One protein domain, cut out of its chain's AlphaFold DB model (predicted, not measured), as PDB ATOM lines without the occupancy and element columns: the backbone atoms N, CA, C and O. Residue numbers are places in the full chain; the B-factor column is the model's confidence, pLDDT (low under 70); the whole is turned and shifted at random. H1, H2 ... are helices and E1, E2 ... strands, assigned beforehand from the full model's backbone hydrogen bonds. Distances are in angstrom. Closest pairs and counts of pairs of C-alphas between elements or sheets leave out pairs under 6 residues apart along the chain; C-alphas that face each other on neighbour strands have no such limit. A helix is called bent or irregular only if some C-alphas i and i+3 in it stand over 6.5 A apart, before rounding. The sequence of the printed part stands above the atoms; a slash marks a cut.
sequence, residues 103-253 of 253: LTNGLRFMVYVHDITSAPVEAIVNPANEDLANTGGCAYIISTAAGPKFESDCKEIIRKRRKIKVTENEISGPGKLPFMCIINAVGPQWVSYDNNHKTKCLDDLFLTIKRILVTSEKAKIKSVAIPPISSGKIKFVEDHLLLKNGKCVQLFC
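This is residues 103 to 253 of the 253 residues of the protein "Poly [ADP-ribose] polymerase 14" of Crassostrea gigas (UniProt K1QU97). A strongly twisted sheet of six strands runs through the domain, with E2 and E4 between H1 and the long H3, and H2 packed on the edge strand E3. Loop residues 236 to 242 stick out. The printed part has 151 residues with three named helices and six named strands, in the order E1 E2 H1 H2 E3 E4 H3 E5 E6; the mixed sheet runs E1 E6 E5 E2 E4 E3. The class is mixed, helices and strands, and the whole is compact, with a radius of gyration of the C-alphas of 15.1 A and spans of 41 by 39 by 37 A.

E1, residues 108 to 115, bends by 64 degrees at residue 112 and is antiparallel to E6, residues 247 to 252, with N 112 and O 250 3.1 A apart. E2, residues 123 to 128, is parallel to E5, residues 224 to 226 (N 225 and O 123, 3.0 A), and to E4, residues 181 to 186 (N 126 and O 183, 2.9 A). H1, residues 137 to 146, is over E2 at a height over the sheet of 7.7 A; their closest C-alphas, Asn 126 and Ala 139, are 5.6 A apart. H2, residues 148 to 161, is on the sheet; its closest C-alphas to E3, residues 169 to 172, are Asp 153 and Ser 172, 5.9 A. E3 and E4 form a hairpin (N 170 and O 184, 2.9 A), as do E5 and E6 (N 226 and O 251, 2.9 A). H3, residues 195 to 218, runs along E4 at 13 degrees on the local plane, and C-alphas Ala 185 and Thr 208 are closest, 7.1 A. E4, H3 and E5 make a split strand-helix-strand unit, two same-way strands with E2 between them, its crossover right-handed. O i to N i+4 pairs are all within hydrogen-bond range in H1 and H2, and 18 of 20 in H3.

E1 begins at C-alpha 108 (151.402, 167.767, 189.784) and spans 19.8 A. H2 spans 20.0 A. H3, 35.7 A, begins at C-alpha 195 (164.609, 138.391, 176.916) and is irregular, with C-alphas 196 and 199 7.8 A apart. E6 ends at C-alpha 252 (147.566, 162.994, 185.410).

The farthest C-alphas, Lys 160 and Asp 239, are 45.0 A apart. The printed part has no cut; the link from E5 to E6, 20 residues, is long. Mean pLDDT of the printed part is 74.0, with residues 103 to 115 and 230 to 253 among those under 70.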
ATOM      1  N   LEU A 103     155.540 168.480 192.612       42.78
ATOM      2  CA  LEU A 103     156.978 168.332 192.392       42.78
ATOM      3  C   LEU A 103     157.669 169.701 192.457       42.78
ATOM      4  O   LEU A 103     157.018 170.754 192.414       42.78
ATOM      5  N   THR A 104     158.994 169.689 192.583       39.44
ATOM      6  CA  THR A 104     159.866 170.852 192.849       39.44
ATOM      7  C   THR A 104     159.764 171.977 191.805       39.44
ATOM      8  O   THR A 104     160.173 173.105 192.073       39.44
ATOM      9  N   ASN A 105     159.128 171.723 190.660       42.66
ATOM     10  CA  ASN A 105     158.920 172.649 189.541       42.66
ATOM     11  C   ASN A 105     157.448 173.048 189.291       42.66
ATOM     12  O   ASN A 105     157.159 173.749 188.320       42.66
ATOM     13  N   GLY A 106     156.510 172.644 190.155       44.22
ATOM     14  CA  GLY A 106     155.086 172.978 190.018       44.22
ATOM     15  C   GLY A 106     154.266 172.017 189.151       44.22
ATOM     16  O   GLY A 106     153.058 172.225 189.033       44.22
ATOM     17  N   LEU A 107     154.878 170.956 188.611       46.22
ATOM     18  CA  LEU A 107     154.151 169.811 188.056       46.22
ATOM     19  C   LEU A 107     153.409 169.064 189.171       46.22
ATOM     20  O   LEU A 107     153.889 168.967 190.306       46.22
ATOM     21  N   ARG A 108     152.222 168.546 188.851       50.12
ATOM     22  CA  ARG A 108     151.402 167.767 189.784       50.12
ATOM     23  C   ARG A 108     151.074 166.432 189.154       50.12
ATOM     24  O   ARG A 108     150.529 166.398 188.061       50.12
ATOM     25  N   PHE A 109     151.351 165.364 189.890       51.06
ATOM     26  CA  PHE A 109     150.994 164.023 189.459       51.06
ATOM     27  C   PHE A 109     149.874 163.460 190.306       51.06
ATOM     28  O   PHE A 109     149.900 163.577 191.532       51.06
ATOM     29  N   MET A 110     148.902 162.839 189.643       49.69
ATOM     30  CA  MET A 110     147.791 162.182 190.319       49.69
ATOM     31  C   MET A 110     147.508 160.826 189.674       49.69
ATOM     32  O   MET A 110     147.635 160.666 188.459       49.69
ATOM     33  N   VAL A 111     147.118 159.849 190.494       49.53
ATOM     34  CA  VAL A 111     146.775 158.496 190.046       49.53
ATOM     35  C   VAL A 111     145.309 158.220 190.360       49.53
ATOM     36  O   VAL A 111     144.935 158.157 191.527       49.53
ATOM     37  N   TYR A 112     144.483 158.006 189.332       50.28
ATOM     38  CA  TYR A 112     143.049 157.737 189.511       50.28
ATOM     39  C   TYR A 112     142.564 156.563 188.681       50.28
ATOM     40  O   TYR A 112     143.029 156.346 187.570       50.28
ATOM     41  N   VAL A 113     141.571 155.835 189.189       51.03
ATOM     42  CA  VAL A 113     140.803 154.875 188.389       51.03
ATOM     43  C   VAL A 113     139.587 155.593 187.822       51.03
ATOM     44  O   VAL A 113     138.622 155.834 188.544       51.03
ATOM     45  N   HIS A 114     139.620 155.923 186.534       52.41
ATOM     46  CA  HIS A 114     138.543 156.677 185.884       52.41
ATOM     47  C   HIS A 114     138.348 156.249 184.428       52.41
ATOM     48  O   HIS A 114     139.233 155.628 183.832       52.41
ATOM     49  N   ASP A 115     137.187 156.554 183.849       67.50
ATOM     50  CA  ASP A 115     136.966 156.401 182.406       67.50
ATOM     51  C   ASP A 115     137.705 157.522 181.666       67.50
ATOM     52  O   ASP A 115     137.408 158.704 181.845       67.50
ATOM     53  N   ILE A 116     138.682 157.158 180.835       74.81
ATOM     54  CA  ILE A 116     139.544 158.133 180.153       74.81
ATOM     55  C   ILE A 116     138.769 159.050 179.208       74.81
ATOM     56  O   ILE A 116     139.167 160.190 179.004       74.81
ATOM     57  N   THR A 117     137.628 158.602 178.688       81.75
ATOM     58  CA  THR A 117     136.800 159.399 177.772       81.75
ATOM     59  C   THR A 117     136.076 160.557 178.467       81.75
ATOM     60  O   THR A 117     135.552 161.443 177.798       81.75
ATOM     61  N   SER A 118     136.086 160.582 179.803       77.31
ATOM     62  CA  SER A 118     135.443 161.602 180.640       77.31
ATOM     63  C   SER A 118     136.383 162.167 181.712       77.31
ATOM     64  O   SER A 118     135.930 162.690 182.732       77.31
ATOM     65  N   ALA A 119     137.697 162.015 181.529       73.31
ATOM     66  CA  ALA A 119     138.683 162.525 182.474       73.31
ATOM     67  C   ALA A 119     138.631 164.067 182.555       73.31
ATOM     68  O   ALA A 119     138.467 164.722 181.529       73.31
ATOM     69  N   PRO A 120     138.777 164.679 183.745       72.44
ATOM     70  CA  PRO A 120     138.738 166.134 183.908       72.44
ATOM     71  C   PRO A 120     140.077 166.791 183.511       72.44
ATOM     72  O   PRO A 120     140.764 167.385 184.339       72.44
ATOM     73  N   VAL A 121     140.470 166.654 182.241       76.25
ATOM     74  CA  VAL A 121     141.736 167.144 181.658       76.25
ATOM     75  C   VAL A 121     141.514 167.866 180.337       76.25
ATOM     76  O   VAL A 121     140.478 167.709 179.695       76.25
ATOM     77  N   GLU A 122     142.514 168.630 179.902       78.81
ATOM     78  CA  GLU A 122     142.504 169.288 178.595       78.81
ATOM     79  C   GLU A 122     142.782 168.310 177.444       78.81
ATOM     80  O   GLU A 122     142.232 168.485 176.357       78.81
ATOM     81  N   ALA A 123     143.594 167.271 177.655       86.50
ATOM     82  CA  ALA A 123     143.867 166.254 176.641       86.50
ATOM     83  C   ALA A 123     143.995 164.846 177.224       86.50
ATOM     84  O   ALA A 123     144.316 164.651 178.396       86.50
ATOM     85  N   ILE A 124     143.806 163.846 176.369       89.25
ATOM     86  CA  ILE A 124     144.023 162.441 176.719       89.25
ATOM     87  C   ILE A 124     145.033 161.798 175.779       89.25
ATOM     88  O   ILE A 124     145.185 162.204 174.622       89.25
ATOM     89  N   VAL A 125     145.703 160.758 176.267       91.50
ATOM     90  CA  VAL A 125     146.571 159.919 175.446       91.50
ATOM     91  C   VAL A 125     145.804 158.697 174.957       91.50
ATOM     92  O   VAL A 125     145.237 157.940 175.744       91.50
ATOM     93  N   ASN A 126     145.846 158.471 173.649       94.06
ATOM     94  CA  ASN A 126     145.430 157.220 173.038       94.06
ATOM     95  C   ASN A 126     146.637 156.262 172.954       94.06
ATOM     96  O   ASN A 126     147.612 156.604 172.277       94.06
ATOM     97  N   PRO A 127     146.608 155.080 173.608       88.19
ATOM     98  CA  PRO A 127     147.655 154.069 173.487       88.19
ATOM     99  C   PRO A 127     147.499 153.331 172.151       88.19
ATOM    100  O   PRO A 127     146.845 152.289 172.062       88.19
ATOM    101  N   ALA A 128     148.078 153.907 171.104       91.56
ATOM    102  CA  ALA A 128     147.901 153.486 169.726       91.56
ATOM    103  C   ALA A 128     148.937 152.435 169.285       91.56
ATOM    104  O   ALA A 128     149.943 152.183 169.948       91.56
ATOM    105  N   ASN A 129     148.691 151.832 168.121       90.88
ATOM    106  CA  ASN A 129     149.703 151.085 167.371       90.88
ATOM    107  C   ASN A 129     150.285 151.947 166.236       90.88
ATOM    108  O   ASN A 129     149.790 153.040 165.959       90.88
ATOM    109  N   GLU A 130     151.325 151.439 165.572       94.44
ATOM    110  CA  GLU A 130     152.071 152.166 164.532       94.44
ATOM    111  C   GLU A 130     151.224 152.601 163.326       94.44
ATOM    112  O   GLU A 130     151.594 153.541 162.620       94.44
ATOM    113  N   ASP A 131     150.091 151.932 163.103       94.56
ATOM    114  CA  ASP A 131     149.168 152.180 161.996       94.56
ATOM    115  C   ASP A 131     147.938 153.006 162.430       94.56
ATOM    116  O   ASP A 131     147.003 153.175 161.648       94.56
ATOM    117  N   LEU A 132     147.907 153.492 163.681       92.88
ATOM    118  CA  LEU A 132     146.746 154.134 164.321       92.88
ATOM    119  C   LEU A 132     145.429 153.354 164.145       92.88
ATOM    120  O   LEU A 132     144.343 153.930 164.096       92.88
ATOM    121  N   ALA A 133     145.513 152.027 164.061       89.38
ATOM    122  CA  ALA A 133     144.353 151.161 163.935       89.38
ATOM    123  C   ALA A 133     143.725 150.938 165.318       89.38
ATOM    124  O   ALA A 133     144.177 150.084 166.085       89.38
ATOM    125  N   ASN A 134     142.675 151.688 165.652       88.00
ATOM    126  CA  ASN A 134     142.057 151.685 166.983       88.00
ATOM    127  C   ASN A 134     141.093 150.496 167.199       88.00
ATOM    128  O   ASN A 134     139.916 150.662 167.507       88.00
ATOM    129  N   THR A 135     141.575 149.266 167.015       81.69
ATOM    130  CA  THR A 135     140.733 148.056 166.934       81.69
ATOM    131  C   THR A 135     140.575 147.290 168.250       81.69
ATOM    132  O   THR A 135     139.866 146.284 168.296       81.69
ATOM    133  N   GLY A 136     141.214 147.720 169.343       77.56
ATOM    134  CA  GLY A 136     141.033 147.070 170.641       77.56
ATOM    135  C   GLY A 136     141.485 147.886 171.847       77.56
ATOM    136  O   GLY A 136     142.128 148.926 171.721       77.56
ATOM    137  N   GLY A 137     141.147 147.377 173.036       77.75
ATOM    138  CA  GLY A 137     141.555 147.956 174.317       77.75
ATOM    139  C   GLY A 137     141.078 149.396 174.504       77.75
ATOM    140  O   GLY A 137     140.010 149.780 174.032       77.75
ATOM    141  N   CYS A 138     141.896 150.196 175.188       80.19
ATOM    142  CA  CYS A 138     141.619 151.609 175.441       80.19
ATOM    143  C   CYS A 138     141.474 152.422 174.138       80.19
ATOM    144  O   CYS A 138     140.573 153.250 174.039       80.19
ATOM    145  N   ALA A 139     142.269 152.119 173.103       86.88
ATOM    146  CA  ALA A 139     142.190 152.808 171.813       86.88
ATOM    147  C   ALA A 139     140.825 152.648 171.132       86.88
ATOM    148  O   ALA A 139     140.272 153.614 170.612       86.88
ATOM    149  N   TYR A 140     140.239 151.449 171.196       87.00
ATOM    150  CA  TYR A 140     138.888 151.212 170.680       87.00
ATOM    151  C   TYR A 140     137.820 151.995 171.449       87.00
ATOM    152  O   TYR A 140     136.897 152.539 170.844       87.00
ATOM    153  N   ILE A 141     137.951 152.082 172.776       86.12
ATOM    154  CA  ILE A 141     137.019 152.831 173.630       86.12
ATOM    155  C   ILE A 141     137.085 154.326 173.299       86.12
ATOM    156  O   ILE A 141     136.045 154.945 173.070       86.12
ATOM    157  N   ILE A 142     138.297 154.879 173.188       90.69
ATOM    158  CA  ILE A 142     138.521 156.271 172.784       90.69
ATOM    159  C   ILE A 142     137.954 156.518 171.385       90.69
ATOM    160  O   ILE A 142     137.187 157.459 171.210       90.69
ATOM    161  N   SER A 143     138.266 155.661 170.410       94.75
ATOM    162  CA  SER A 143     137.776 155.803 169.035       94.75
ATOM    163  C   SER A 143     136.251 155.769 168.947       94.75
ATOM    164  O   SER A 143     135.640 156.632 168.315       94.75
ATOM    165  N   THR A 144     135.619 154.825 169.646       92.50
ATOM    166  CA  THR A 144     134.157 154.697 169.676       92.50
ATOM    167  C   THR A 144     133.506 155.953 170.256       92.50
ATOM    168  O   THR A 144     132.536 156.459 169.689       92.50
ATOM    169  N   ALA A 145     134.055 156.487 171.350       91.62
ATOM    170  CA  ALA A 145     133.532 157.686 171.996       91.62
ATOM    171  C   ALA A 145     133.807 158.968 171.182       91.62
ATOM    172  O   ALA A 145     132.925 159.816 171.037       91.62
ATOM    173  N   ALA A 146     134.994 159.090 170.583       96.94
ATOM    174  CA  ALA A 146     135.381 160.210 169.724       96.94
ATOM    175  C   ALA A 146     134.643 160.210 168.375       96.94
ATOM    176  O   ALA A 146     134.392 161.269 167.791       96.94
ATOM    177  N   GLY A 147     134.236 159.039 167.888       97.44
ATOM    178  CA  GLY A 147     133.453 158.871 166.673       97.44
ATOM    179  C   GLY A 147     134.259 159.011 165.370       97.44
ATOM    180  O   GLY A 147     135.482 159.151 165.372       97.44
ATOM    181  N   PRO A 148     133.575 159.007 164.209       97.38
ATOM    182  CA  PRO A 148     134.210 158.811 162.899       97.38
ATOM    183  C   PRO A 148     135.171 159.931 162.483       97.38
ATOM    184  O   PRO A 148     136.047 159.709 161.648       97.38
ATOM    185  N   LYS A 149     135.032 161.135 163.055       97.62
ATOM    186  CA  LYS A 149     135.950 162.242 162.775       97.62
ATOM    187  C   LYS A 149     137.362 161.942 163.286       97.62
ATOM    188  O   LYS A 149     138.316 162.179 162.553       97.62
ATOM    189  N   PHE A 150     137.485 161.357 164.476       97.88
ATOM    190  CA  PHE A 150     138.775 160.947 165.032       97.88
ATOM    191  C   PHE A 150     139.455 159.885 164.156       97.88
ATOM    192  O   PHE A 150     140.610 160.046 163.777       97.88
ATOM    193  N   GLU A 151     138.709 158.868 163.719       96.69
ATOM    194  CA  GLU A 151     139.212 157.854 162.779       96.69
ATOM    195  C   GLU A 151     139.693 158.452 161.447       96.69
ATOM    196  O   GLU A 151     140.698 158.016 160.882       96.69
ATOM    197  N   SER A 152     138.996 159.468 160.932       97.44
ATOM    198  CA  SER A 152     139.426 160.181 159.726       97.44
ATOM    199  C   SER A 152     140.751 160.918 159.937       97.44
ATOM    200  O   SER A 152     141.603 160.885 159.048       97.44
ATOM    201  N   ASP A 153     140.934 161.561 161.091       97.56
ATOM    202  CA  ASP A 153     142.173 162.270 161.424       97.56
ATOM    203  C   ASP A 153     143.343 161.280 161.564       97.56
ATOM    204  O   ASP A 153     144.409 161.502 160.987       97.56
ATOM    205  N   CYS A 154     143.131 160.137 162.229       97.31
ATOM    206  CA  CYS A 154     144.120 159.056 162.316       97.31
ATOM    207  C   CYS A 154     144.560 158.567 160.926       97.31
ATOM    208  O   CYS A 154     145.757 158.454 160.649       97.31
ATOM    209  N   LYS A 155     143.609 158.341 160.010       97.12
ATOM    210  CA  LYS A 155     143.913 157.944 158.623       97.12
ATOM    211  C   LYS A 155     144.702 159.012 157.873       97.12
ATOM    212  O   LYS A 155     145.596 158.676 157.096       97.12
ATOM    213  N   GLU A 156     144.401 160.289 158.088       97.75
ATOM    214  CA  GLU A 156     145.146 161.382 157.461       97.75
ATOM    215  C   GLU A 156     146.590 161.461 157.974       97.75
ATOM    216  O   GLU A 156     147.513 161.626 157.167       97.75
ATOM    217  N   ILE A 157     146.796 161.295 159.285       97.44
ATOM    218  CA  ILE A 157     148.128 161.224 159.902       97.44
ATOM    219  C   ILE A 157     148.937 160.099 159.252       97.44
ATOM    220  O   ILE A 157     150.039 160.342 158.752       97.44
ATOM    221  N   ILE A 158     148.371 158.894 159.163       97.12
ATOM    222  CA  ILE A 158     149.032 157.738 158.545       97.12
ATOM    223  C   ILE A 158     149.284 157.952 157.054       97.12
ATOM    224  O   ILE A 158     150.365 157.632 156.566       97.12
ATOM    225  N   ARG A 159     148.369 158.585 156.315       96.56
ATOM    226  CA  ARG A 159     148.603 158.923 154.902       96.56
ATOM    227  C   ARG A 159     149.823 159.837 154.717       96.56
ATOM    228  O   ARG A 159     150.522 159.716 153.713       96.56
ATOM    229  N   LYS A 160     150.081 160.748 155.662       95.19
ATOM    230  CA  LYS A 160     151.221 161.682 155.621       95.19
ATOM    231  C   LYS A 160     152.519 161.054 156.137       95.19
ATOM    232  O   LYS A 160     153.572 161.265 155.544       95.19
ATOM    233  N   ARG A 161     152.451 160.302 157.237       92.50
ATOM    234  CA  ARG A 161     153.612 159.745 157.954       92.50
ATOM    235  C   ARG A 161     153.990 158.328 157.521       92.50
ATOM    236  O   ARG A 161     155.097 157.883 157.806       92.50
ATOM    237  N   ARG A 162     153.093 157.620 156.831       92.06
ATOM    238  CA  ARG A 162     153.088 156.167 156.570       92.06
ATOM    239  C   ARG A 162     152.920 155.307 157.823       92.06
ATOM    240  O   ARG A 162     152.089 154.413 157.790       92.06
ATOM    241  N   LYS A 163     153.693 155.564 158.881       92.94
ATOM    242  CA  LYS A 163     153.610 154.916 160.199       92.94
ATOM    243  C   LYS A 163     154.076 155.871 161.294       92.94
ATOM    244  O   LYS A 163     154.849 156.787 161.013       92.94
ATOM    245  N   ILE A 164     153.651 155.616 162.526       95.38
ATOM    246  CA  ILE A 164     154.206 156.233 163.738       95.38
ATOM    247  C   ILE A 164     155.083 155.190 164.415       95.38
ATOM    248  O   ILE A 164     154.605 154.097 164.699       95.38
ATOM    249  N   LYS A 165     156.361 155.486 164.647       96.06
ATOM    250  CA  LYS A 165     157.269 154.485 165.225       96.06
ATOM    251  C   LYS A 165     156.995 154.296 166.713       96.06
ATOM    252  O   LYS A 165     156.517 155.209 167.383       96.06
ATOM    253  N   VAL A 166     157.395 153.147 167.255       93.25
ATOM    254  CA  VAL A 166     157.499 152.960 168.712       93.25
ATOM    255  C   VAL A 166     158.255 154.138 169.332       93.25
ATOM    256  O   VAL A 166     159.273 154.582 168.794       93.25
ATOM    257  N   THR A 167     157.744 154.637 170.458       91.69
ATOM    258  CA  THR A 167     158.145 155.857 171.178       91.69
ATOM    259  C   THR A 167     157.698 157.181 170.565       91.69
ATOM    260  O   THR A 167     157.867 158.222 171.197       91.69
ATOM    261  N   GLU A 168     157.154 157.219 169.351       95.88
ATOM    262  CA  GLU A 168     156.635 158.452 168.742       95.88
ATOM    263  C   GLU A 168     155.160 158.686 169.102       95.88
ATOM    264  O   GLU A 168     154.445 157.792 169.564       95.88
ATOM    265  N   ASN A 169     154.706 159.927 168.912       97.12
ATOM    266  CA  ASN A 169     153.313 160.305 169.089       97.12
ATOM    267  C   ASN A 169     152.883 161.392 168.095       97.12
ATOM    268  O   ASN A 169     153.723 162.120 167.564       97.12
ATOM    269  N   GLU A 170     151.574 161.480 167.854       97.94
ATOM    270  CA  GLU A 170     150.942 162.459 166.964       97.94
ATOM    271  C   GLU A 170     149.638 163.006 167.542       97.94
ATOM    272  O   GLU A 170     148.843 162.270 168.133       97.94
ATOM    273  N   ILE A 171     149.384 164.293 167.312       97.56
ATOM    274  CA  ILE A 171     148.151 164.955 167.748       97.56
ATOM    275  C   ILE A 171     147.067 164.791 166.681       97.56
ATOM    276  O   ILE A 171     147.288 165.077 165.504       97.56
ATOM    277  N   SER A 172     145.870 164.403 167.112       97.94
ATOM    278  CA  SER A 172     144.642 164.488 166.319       97.94
ATOM    279  C   SER A 172     143.602 165.372 167.007       97.94
ATOM    280  O   SER A 172     143.729 165.709 168.189       97.94
ATOM    281  N   GLY A 173     142.526 165.703 166.287       97.81
ATOM    282  CA  GLY A 173     141.343 166.273 166.917       97.81
ATOM    283  C   GLY A 173     140.700 165.291 167.913       97.81
ATOM    284  O   GLY A 173     140.931 164.080 167.833       97.81
ATOM    285  N   PRO A 174     139.871 165.795 168.844       97.12
ATOM    286  CA  PRO A 174     139.199 164.987 169.867       97.12
ATOM    287  C   PRO A 174     137.953 164.250 169.343       97.12
ATOM    288  O   PRO A 174     137.328 163.472 170.065       97.12
ATOM    289  N   GLY A 175     137.538 164.517 168.100       97.44
ATOM    290  CA  GLY A 175     136.248 164.071 167.586       97.44
ATOM    291  C   GLY A 175     135.096 164.684 168.389       97.44
ATOM    292  O   GLY A 175     134.969 165.903 168.452       97.44
ATOM    293  N   LYS A 176     134.250 163.836 168.981       97.44
ATOM    294  CA  LYS A 176     133.117 164.228 169.837       97.44
ATOM    295  C   LYS A 176     133.483 164.416 171.313       97.44
ATOM    296  O   LYS A 176     132.624 164.830 172.087       97.44
ATOM    297  N   LEU A 177     134.700 164.053 171.720       95.06
ATOM    298  CA  LEU A 177     135.099 164.105 173.124       95.06
ATOM    299  C   LEU A 177     135.338 165.553 173.586       95.06
ATOM    300  O   LEU A 177     135.773 166.380 172.782       95.06
ATOM    301  N   PRO A 178     135.107 165.867 174.874       92.00
ATOM    302  CA  PRO A 178     135.235 167.219 175.420       92.00
ATOM    303  C   PRO A 178     136.698 167.596 175.734       92.00
ATOM    304  O   PRO A 178     136.979 168.209 176.758       92.00
ATOM    305  N   PHE A 179     137.634 167.212 174.867       91.56
ATOM    306  CA  PHE A 179     139.065 167.490 175.012       91.56
ATOM    307  C   PHE A 179     139.518 168.508 173.971       91.56
ATOM    308  O   PHE A 179     138.891 168.658 172.927       91.56
ATOM    309  N   MET A 180     140.642 169.180 174.210       91.88
ATOM    310  CA  MET A 180     141.288 170.015 173.197       91.88
ATOM    311  C   MET A 180     141.847 169.159 172.058       91.88
ATOM    312  O   MET A 180     141.715 169.508 170.885       91.88
ATOM    313  N   CYS A 181     142.460 168.024 172.396       96.88
ATOM    314  CA  CYS A 181     143.014 167.084 171.431       96.88
ATOM    315  C   CYS A 181     143.242 165.694 172.037       96.88
ATOM    316  O   CYS A 181     143.134 165.494 173.250       96.88
ATOM    317  N   ILE A 182     143.623 164.745 171.181       97.69
ATOM    318  CA  ILE A 182     144.085 163.413 171.579       97.69
ATOM    319  C   ILE A 182     145.533 163.244 171.115       97.69
ATOM    320  O   ILE A 182     145.842 163.460 169.940       97.69
ATOM    321  N   ILE A 183     146.417 162.847 172.032       96.94
ATOM    322  CA  ILE A 183     147.810 162.500 171.724       96.94
ATOM    323  C   ILE A 183     147.868 160.992 171.468       96.94
ATOM    324  O   ILE A 183     147.744 160.185 172.386       96.94
ATOM    325  N   ASN A 184     148.046 160.594 170.214       97.44
ATOM    326  CA  ASN A 184     148.142 159.195 169.812       97.44
ATOM    327  C   ASN A 184     149.588 158.732 169.957       97.44
ATOM    328  O   ASN A 184     150.433 159.117 169.150       97.44
ATOM    329  N   ALA A 185     149.878 157.941 170.986       95.38
ATOM    330  CA  ALA A 185     151.232 157.522 171.323       95.38
ATOM    331  C   ALA A 185     151.423 156.021 171.115       95.38
ATOM    332  O   ALA A 185     150.592 155.219 171.547       95.38
ATOM    333  N   VAL A 186     152.542 155.648 170.496       94.75
ATOM    334  CA  VAL A 186     152.892 154.248 170.252       94.75
ATOM    335  C   VAL A 186     153.900 153.788 171.296       94.75
ATOM    336  O   VAL A 186     155.085 154.114 171.228       94.75
ATOM    337  N   GLY A 187     153.424 153.018 172.269       86.50
ATOM    338  CA  GLY A 187     154.284 152.390 173.270       86.50
ATOM    339  C   GLY A 187     154.976 151.120 172.763       86.50
ATOM    340  O   GLY A 187     154.488 150.481 171.826       86.50
ATOM    341  N   PRO A 188     156.088 150.706 173.394       79.75
ATOM    342  CA  PRO A 188     156.745 149.440 173.080       79.75
ATOM    343  C   PRO A 188     155.879 148.248 173.497       79.75
ATOM    344  O   PRO A 188     155.232 148.281 174.537       79.75
ATOM    345  N   GLN A 189     155.860 147.168 172.726       78.50
ATOM    346  CA  GLN A 189     155.142 145.953 173.121       78.50
ATOM    347  C   GLN A 189     156.110 144.985 173.787       78.50
ATOM    348  O   GLN A 189     157.036 144.528 173.128       78.50
ATOM    349  N   TRP A 190     155.877 144.620 175.051       71.75
ATOM    350  CA  TRP A 190     156.787 143.750 175.813       71.75
ATOM    351  C   TRP A 190     157.186 142.483 175.051       71.75
ATOM    352  O   TRP A 190     158.352 142.103 175.046       71.75
ATOM    353  N   VAL A 191     156.230 141.847 174.373       71.56
ATOM    354  CA  VAL A 191     156.435 140.612 173.597       71.56
ATOM    355  C   VAL A 191     157.334 140.785 172.369       71.56
ATOM    356  O   VAL A 191     157.900 139.806 171.902       71.56
ATOM    357  N   SER A 192     157.499 142.009 171.862       75.38
ATOM    358  CA  SER A 192     158.339 142.316 170.696       75.38
ATOM    359  C   SER A 192     159.820 142.493 171.039       75.38
ATOM    360  O   SER A 192     160.636 142.652 170.136       75.38
ATOM    361  N   TYR A 193     160.173 142.472 172.327       72.50
ATOM    362  CA  TYR A 193     161.549 142.567 172.806       72.50
ATOM    363  C   TYR A 193     161.999 141.192 173.277       72.50
ATOM    364  O   TYR A 193     161.277 140.521 174.026       72.50
ATOM    365  N   ASP A 194     163.195 140.780 172.863       74.75
ATOM    366  CA  ASP A 194     163.788 139.544 173.357       74.75
ATOM    367  C   ASP A 194     164.094 139.628 174.867       74.75
ATOM    368  O   ASP A 194     164.062 140.695 175.488       74.75
ATOM    369  N   ASN A 195     164.371 138.475 175.476       64.88
ATOM    370  CA  ASN A 195     164.609 138.391 176.916       64.88
ATOM    371  C   ASN A 195     165.867 139.150 177.369       64.88
ATOM    372  O   ASN A 195     165.908 139.612 178.508       64.88
ATOM    373  N   ASN A 196     166.856 139.319 176.489       67.88
ATOM    374  CA  ASN A 196     168.104 140.022 176.788       67.88
ATOM    375  C   ASN A 196     167.957 141.550 176.661       67.88
ATOM    376  O   ASN A 196     168.778 142.288 177.198       67.88
ATOM    377  N   HIS A 197     166.895 142.026 176.006       67.12
ATOM    378  CA  HIS A 197     166.615 143.438 175.744       67.12
ATOM    379  C   HIS A 197     165.286 143.909 176.359       67.12
ATOM    380  O   HIS A 197     164.726 144.923 175.938       67.12
ATOM    381  N   LYS A 198     164.769 143.223 177.386       64.06
ATOM    382  CA  LYS A 198     163.585 143.687 178.135       64.06
ATOM    383  C   LYS A 198     163.788 145.048 178.800       64.06
ATOM    384  O   LYS A 198     162.842 145.822 178.879       64.06
ATOM    385  N   THR A 199     165.010 145.362 179.220       66.12
ATOM    386  CA  THR A 199     165.379 146.688 179.740       66.12
ATOM    387  C   THR A 199     165.130 147.784 178.706       66.12
ATOM    388  O   THR A 199     164.496 148.783 179.023       66.12
ATOM    389  N   LYS A 200     165.462 147.537 177.433       72.69
ATOM    390  CA  LYS A 200     165.170 148.462 176.328       72.69
ATOM    391  C   LYS A 200     163.667 148.720 176.151       72.69
ATOM    392  O   LYS A 200     163.281 149.808 175.744       72.69
ATOM    393  N   CYS A 201     162.799 147.752 176.464       71.75
ATOM    394  CA  CYS A 201     161.349 147.976 176.453       71.75
ATOM    395  C   CYS A 201     160.921 148.995 177.521       71.75
ATOM    396  O   CYS A 201     159.994 149.768 177.287       71.75
ATOM    397  N   LEU A 202     161.578 149.000 178.684       68.00
ATOM    398  CA  LEU A 202     161.333 149.986 179.739       68.00
ATOM    399  C   LEU A 202     161.854 151.363 179.316       68.00
ATOM    400  O   LEU A 202     161.114 152.340 179.407       68.00
ATOM    401  N   ASP A 203     163.062 151.417 178.748       71.75
ATOM    402  CA  ASP A 203     163.653 152.651 178.213       71.75
ATOM    403  C   ASP A 203     162.775 153.275 177.114       71.75
ATOM    404  O   ASP A 203     162.521 154.482 177.105       71.75
ATOM    405  N   ASP A 204     162.257 152.450 176.202       77.75
ATOM    406  CA  ASP A 204     161.374 152.898 175.127       77.75
ATOM    407  C   ASP A 204     160.018 153.378 175.686       77.75
ATOM    408  O   ASP A 204     159.456 154.363 175.194       77.75
ATOM    409  N   LEU A 205     159.489 152.757 176.751       75.00
ATOM    410  CA  LEU A 205     158.269 153.248 177.401       75.00
ATOM    411  C   LEU A 205     158.534 154.599 178.065       75.00
ATOM    412  O   LEU A 205     157.753 155.533 177.882       75.00
ATOM    413  N   PHE A 206     159.651 154.730 178.778       69.25
ATOM    414  CA  PHE A 206     160.059 155.990 179.384       69.25
ATOM    415  C   PHE A 206     160.177 157.104 178.338       69.25
ATOM    416  O   PHE A 206     159.612 158.191 178.500       69.25
ATOM    417  N   LEU A 207     160.832 156.813 177.214       76.75
ATOM    418  CA  LEU A 207     160.944 157.747 176.101       76.75
ATOM    419  C   LEU A 207     159.570 158.116 175.518       76.75
ATOM    420  O   LEU A 207     159.353 159.279 175.165       76.75
ATOM    421  N   THR A 208     158.635 157.163 175.458       80.50
ATOM    422  CA  THR A 208     157.246 157.403 175.029       80.50
ATOM    423  C   THR A 208     156.563 158.426 175.938       80.50
ATOM    424  O   THR A 208     156.032 159.423 175.446       80.50
ATOM    425  N   ILE A 209     156.626 158.226 177.259       76.88
ATOM    426  CA  ILE A 209     156.041 159.143 178.251       76.88
ATOM    427  C   ILE A 209     156.688 160.526 178.160       76.88
ATOM    428  O   ILE A 209     155.984 161.530 178.047       76.88
ATOM    429  N   LYS A 210     158.021 160.596 178.102       74.19
ATOM    430  CA  LYS A 210     158.745 161.864 177.951       74.19
ATOM    431  C   LYS A 210     158.297 162.630 176.705       74.19
ATOM    432  O   LYS A 210     158.076 163.837 176.759       74.19
ATOM    433  N   ARG A 211     158.138 161.941 175.572       82.31
ATOM    434  CA  ARG A 211     157.688 162.569 174.324       82.31
ATOM    435  C   ARG A 211     156.232 163.007 174.375       82.31
ATOM    436  O   ARG A 211     155.917 164.006 173.741       82.31
ATOM    437  N   ILE A 212     155.358 162.310 175.102       81.88
ATOM    438  CA  ILE A 212     153.985 162.778 175.342       81.88
ATOM    439  C   ILE A 212     154.026 164.122 176.069       81.88
ATOM    440  O   ILE A 212     153.397 165.068 175.613       81.88
ATOM    441  N   LEU A 213     154.814 164.224 177.141       78.00
ATOM    442  CA  LEU A 213     154.923 165.446 177.942       78.00
ATOM    443  C   LEU A 213     155.485 166.621 177.129       78.00
ATOM    444  O   LEU A 213     154.929 167.715 177.164       78.00
ATOM    445  N   VAL A 214     156.520 166.379 176.317       77.38
ATOM    446  CA  VAL A 214     157.061 167.384 175.382       77.38
ATOM    447  C   VAL A 214     156.013 167.816 174.350       77.38
ATOM    448  O   VAL A 214     155.918 168.996 174.015       77.38
ATOM    449  N   THR A 215     155.226 166.878 173.822       82.44
ATOM    450  CA  THR A 215     154.132 167.196 172.896       82.44
ATOM    451  C   THR A 215     153.050 168.026 173.583       82.44
ATOM    452  O   THR A 215     152.599 169.012 172.999       82.44
ATOM    453  N   SER A 216     152.687 167.694 174.824       78.25
ATOM    454  CA  SER A 216     151.734 168.464 175.628       78.25
ATOM    455  C   SER A 216     152.193 169.904 175.836       78.25
ATOM    456  O   SER A 216     151.435 170.836 175.571       78.25
ATOM    457  N   GLU A 217     153.457 170.097 176.214       75.88
ATOM    458  CA  GLU A 217     154.045 171.423 176.399       75.88
ATOM    459  C   GLU A 217     154.024 172.241 175.098       75.88
ATOM    460  O   GLU A 217     153.550 173.381 175.081       75.88
ATOM    461  N   LYS A 218     154.455 171.649 173.974       77.31
ATOM    462  CA  LYS A 218     154.440 172.307 172.653       77.31
ATOM    463  C   LYS A 218     153.034 172.700 172.206       77.31
ATOM    464  O   LYS A 218     152.860 173.745 171.577       77.31
ATOM    465  N   ALA A 219     152.043 171.877 172.533       78.19
ATOM    466  CA  ALA A 219     150.635 172.140 172.265       78.19
ATOM    467  C   ALA A 219     149.981 173.077 173.299       78.19
ATOM    468  O   ALA A 219     148.810 173.418 173.141       78.19
ATOM    469  N   LYS A 220     150.728 173.533 174.317       82.00
ATOM    470  CA  LYS A 220     150.259 174.383 175.425       82.00
ATOM    471  C   LYS A 220     149.114 173.759 176.235       82.00
ATOM    472  O   LYS A 220     148.252 174.479 176.736       82.00
ATOM    473  N   ILE A 221     149.135 172.435 176.364       80.62
ATOM    474  CA  ILE A 221     148.204 171.641 177.171       80.62
ATOM    475  C   ILE A 221     148.681 171.671 178.624       80.62
ATOM    476  O   ILE A 221     149.847 171.393 178.905       80.62
ATOM    477  N   LYS A 222     147.780 172.001 179.546       73.75
ATOM    478  CA  LYS A 222     148.051 172.168 180.980       73.75
ATOM    479  C   LYS A 222     147.733 170.935 181.814       73.75
ATOM    480  O   LYS A 222     148.147 170.881 182.966       73.75
ATOM    481  N   SER A 223     146.951 170.001 181.278       71.88
ATOM    482  CA  SER A 223     146.632 168.744 181.951       71.88
ATOM    483  C   SER A 223     146.390 167.633 180.936       71.88
ATOM    484  O   SER A 223     145.639 167.800 179.968       71.88
ATOM    485  N   VAL A 224     147.041 166.490 181.153       78.50
ATOM    486  CA  VAL A 224     146.927 165.324 180.270       78.50
ATOM    487  C   VAL A 224     146.675 164.047 181.068       78.50
ATOM    488  O   VAL A 224     147.373 163.780 182.041       78.50
ATOM    489  N   ALA A 225     145.697 163.238 180.647       78.25
ATOM    490  CA  ALA A 225     145.488 161.899 181.203       78.25
ATOM    491  C   ALA A 225     146.188 160.838 180.344       78.25
ATOM    492  O   ALA A 225     145.905 160.692 179.148       78.25
ATOM    493  N   ILE A 226     147.074 160.064 180.969       77.19
ATOM    494  CA  ILE A 226     147.853 159.007 180.323       77.19
ATOM    495  C   ILE A 226     147.370 157.641 180.836       77.19
ATOM    496  O   ILE A 226     147.493 157.366 182.034       77.19
ATOM    497  N   PRO A 227     146.813 156.762 179.977       75.19
ATOM    498  CA  PRO A 227     146.472 155.406 180.378       75.19
ATOM    499  C   PRO A 227     147.747 154.545 180.508       75.19
ATOM    500  O   PRO A 227     148.827 154.965 180.096       75.19
ATOM    501  N   PRO A 228     147.654 153.307 181.016       67.38
ATOM    502  CA  PRO A 228     148.752 152.350 181.085       67.38
ATOM    503  C   PRO A 228     149.147 151.870 179.679       67.38
ATOM    504  O   PRO A 228     148.734 150.806 179.208       67.38
ATOM    505  N   ILE A 229     149.938 152.687 178.987       74.44
ATOM    506  CA  ILE A 229     150.533 152.370 177.688       74.44
ATOM    507  C   ILE A 229     151.321 151.056 177.814       74.44
ATOM    508  O   ILE A 229     151.899 150.767 178.859       74.44
ATOM    509  N   SER A 230     151.306 150.236 176.759       67.38
ATOM    510  CA  SER A 230     152.056 148.970 176.679       67.38
ATOM    511  C   SER A 230     151.605 147.828 177.603       67.38
ATOM    512  O   SER A 230     152.182 146.746 177.540       67.38
ATOM    513  N   SER A 231     150.538 148.003 178.389       56.47
ATOM    514  CA  SER A 231     150.014 146.972 179.310       56.47
ATOM    515  C   SER A 231     149.100 145.908 178.667       56.47
ATOM    516  O   SER A 231     148.613 145.012 179.351       56.47
ATOM    517  N   GLY A 232     148.890 145.966 177.346       52.56
ATOM    518  CA  GLY A 232     148.140 144.963 176.577       52.56
ATOM    519  C   GLY A 232     146.607 145.033 176.701       52.56
ATOM    520  O   GLY A 232     146.036 145.951 177.288       52.56
ATOM    521  N   LYS A 233     145.915 144.047 176.097       40.31
ATOM    522  CA  LYS A 233     144.485 143.789 176.345       40.31
ATOM    523  C   LYS A 233     144.376 143.133 177.716       40.31
ATOM    524  O   LYS A 233     144.704 141.958 177.840       40.31
ATOM    525  N   ILE A 234     143.887 143.851 178.719       35.41
ATOM    526  CA  ILE A 234     143.562 143.214 179.994       35.41
ATOM    527  C   ILE A 234     142.316 142.338 179.763       35.41
ATOM    528  O   ILE A 234     141.206 142.855 179.636       35.41
ATOM    529  N   LYS A 235     142.503 141.020 179.607       25.95
ATOM    530  CA  LYS A 235     141.412 140.035 179.600       25.95
ATOM    531  C   LYS A 235     141.099 139.686 181.054       25.95
ATOM    532  O   LYS A 235     141.925 139.080 181.723       25.95
ATOM    533  N   PHE A 236     139.924 140.085 181.526       28.50
ATOM    534  CA  PHE A 236     139.389 139.683 182.826       28.50
ATOM    535  C   PHE A 236     138.569 138.398 182.645       28.50
ATOM    536  O   PHE A 236     137.687 138.367 181.786       28.50
ATOM    537  N   VAL A 237     138.890 137.345 183.404       21.03
ATOM    538  CA  VAL A 237     138.152 136.066 183.429       21.03
ATOM    539  C   VAL A 237     136.974 136.174 184.417       21.03
ATOM    540  O   VAL A 237     137.023 136.958 185.363       21.03
ATOM    541  N   GLU A 238     135.900 135.436 184.146       24.33
ATOM    542  CA  GLU A 238     134.485 135.789 184.352       24.33
ATOM    543  C   GLU A 238     133.911 136.012 185.768       24.33
ATOM    544  O   GLU A 238     132.764 136.441 185.823       24.33
ATOM    545  N   ASP A 239     134.624 135.879 186.892       22.84
ATOM    546  CA  ASP A 239     133.932 135.890 188.205       22.84
ATOM    547  C   ASP A 239     134.176 137.081 189.146       22.84
ATOM    548  O   ASP A 239     133.410 137.267 190.094       22.84
ATOM    549  N   HIS A 240     135.126 137.987 188.883       24.36
ATOM    550  CA  HIS A 240     135.292 139.182 189.727       24.36
ATOM    551  C   HIS A 240     135.658 140.451 188.935       24.36
ATOM    552  O   HIS A 240     136.754 140.602 188.411       24.36
ATOM    553  N   LEU A 241     134.710 141.399 188.940       24.97
ATOM    554  CA  LEU A 241     134.756 142.772 188.416       24.97
ATOM    555  C   LEU A 241     134.939 142.943 186.897       24.97
ATOM    556  O   LEU A 241     136.023 143.126 186.354       24.97
ATOM    557  N   LEU A 242     133.786 143.079 186.243       22.19
ATOM    558  CA  LEU A 242     133.597 143.727 184.950       22.19
ATOM    559  C   LEU A 242     134.321 145.094 184.872       22.19
ATOM    560  O   LEU A 242     133.820 146.086 185.403       22.19
ATOM    561  N   LEU A 243     135.395 145.205 184.082       29.91
ATOM    562  CA  LEU A 243     135.732 146.459 183.386       29.91
ATOM    563  C   LEU A 243     134.837 146.607 182.147       29.91
ATOM    564  O   LEU A 243     135.294 146.664 181.008       29.91
ATOM    565  N   LYS A 244     133.524 146.683 182.371       27.69
ATOM    566  CA  LYS A 244     132.654 147.383 181.424       27.69
ATOM    567  C   LYS A 244     132.923 148.881 181.629       27.69
ATOM    568  O   LYS A 244     132.895 149.345 182.767       27.69
ATOM    569  N   ASN A 245     133.177 149.617 180.541       31.02
ATOM    570  CA  ASN A 245     133.250 151.093 180.479       31.02
ATOM    571  C   ASN A 245     134.625 151.763 180.720       31.02
ATOM    572  O   ASN A 245     134.693 152.768 181.415       31.02
ATOM    573  N   GLY A 246     135.736 151.246 180.179       32.41
ATOM    574  CA  GLY A 246     136.936 152.088 179.970       32.41
ATOM    575  C   GLY A 246     137.665 152.613 181.212       32.41
ATOM    576  O   GLY A 246     138.524 153.486 181.084       32.41
ATOM    577  N   LYS A 247     137.370 152.084 182.406       30.62
ATOM    578  CA  LYS A 247     138.039 152.506 183.640       30.62
ATOM    579  C   LYS A 247     139.496 152.056 183.628       30.62
ATOM    580  O   LYS A 247     139.792 150.864 183.557       30.62
ATOM    581  N   CYS A 248     140.403 153.017 183.698       34.81
ATOM    582  CA  CYS A 248     141.836 152.794 183.670       34.81
ATOM    583  C   CYS A 248     142.504 153.519 184.833       34.81
ATOM    584  O   CYS A 248     142.006 154.548 185.276       34.81
ATOM    585  N   VAL A 249     143.630 152.990 185.310       31.88
ATOM    586  CA  VAL A 249     144.513 153.733 186.216       31.88
ATOM    587  C   VAL A 249     145.238 154.772 185.365       31.88
ATOM    588  O   VAL A 249     146.021 154.406 184.491       31.88
ATOM    589  N   GLN A 250     144.926 156.035 185.587       36.44
ATOM    590  CA  GLN A 250     145.382 157.178 184.816       36.44
ATOM    591  C   GLN A 250     146.457 157.911 185.596       36.44
ATOM    592  O   GLN A 250     146.289 158.139 186.791       36.44
ATOM    593  N   LEU A 251     147.526 158.293 184.909       36.50
ATOM    594  CA  LEU A 251     148.451 159.305 185.396       36.50
ATOM    595  C   LEU A 251     148.008 160.650 184.834       36.50
ATOM    596  O   LEU A 251     147.894 160.805 183.618       36.50
ATOM    597  N   PHE A 252     147.719 161.582 185.730       36.72
ATOM    598  CA  PHE A 252     147.566 162.994 185.410       36.72
ATOM    599  C   PHE A 252     148.934 163.634 185.591       36.72
ATOM    600  O   PHE A 252     149.558 163.399 186.626       36.72
ATOM    601  N   CYS A 253     149.375 164.390 184.592       30.91
ATOM    602  CA  CYS A 253     150.603 165.181 184.612       30.91
ATOM    603  C   CYS A 253     150.261 166.648 184.342       30.91
ATOM    604  O   CYS A 253     149.383 166.878 183.467       30.91
TER     605      CYS A 253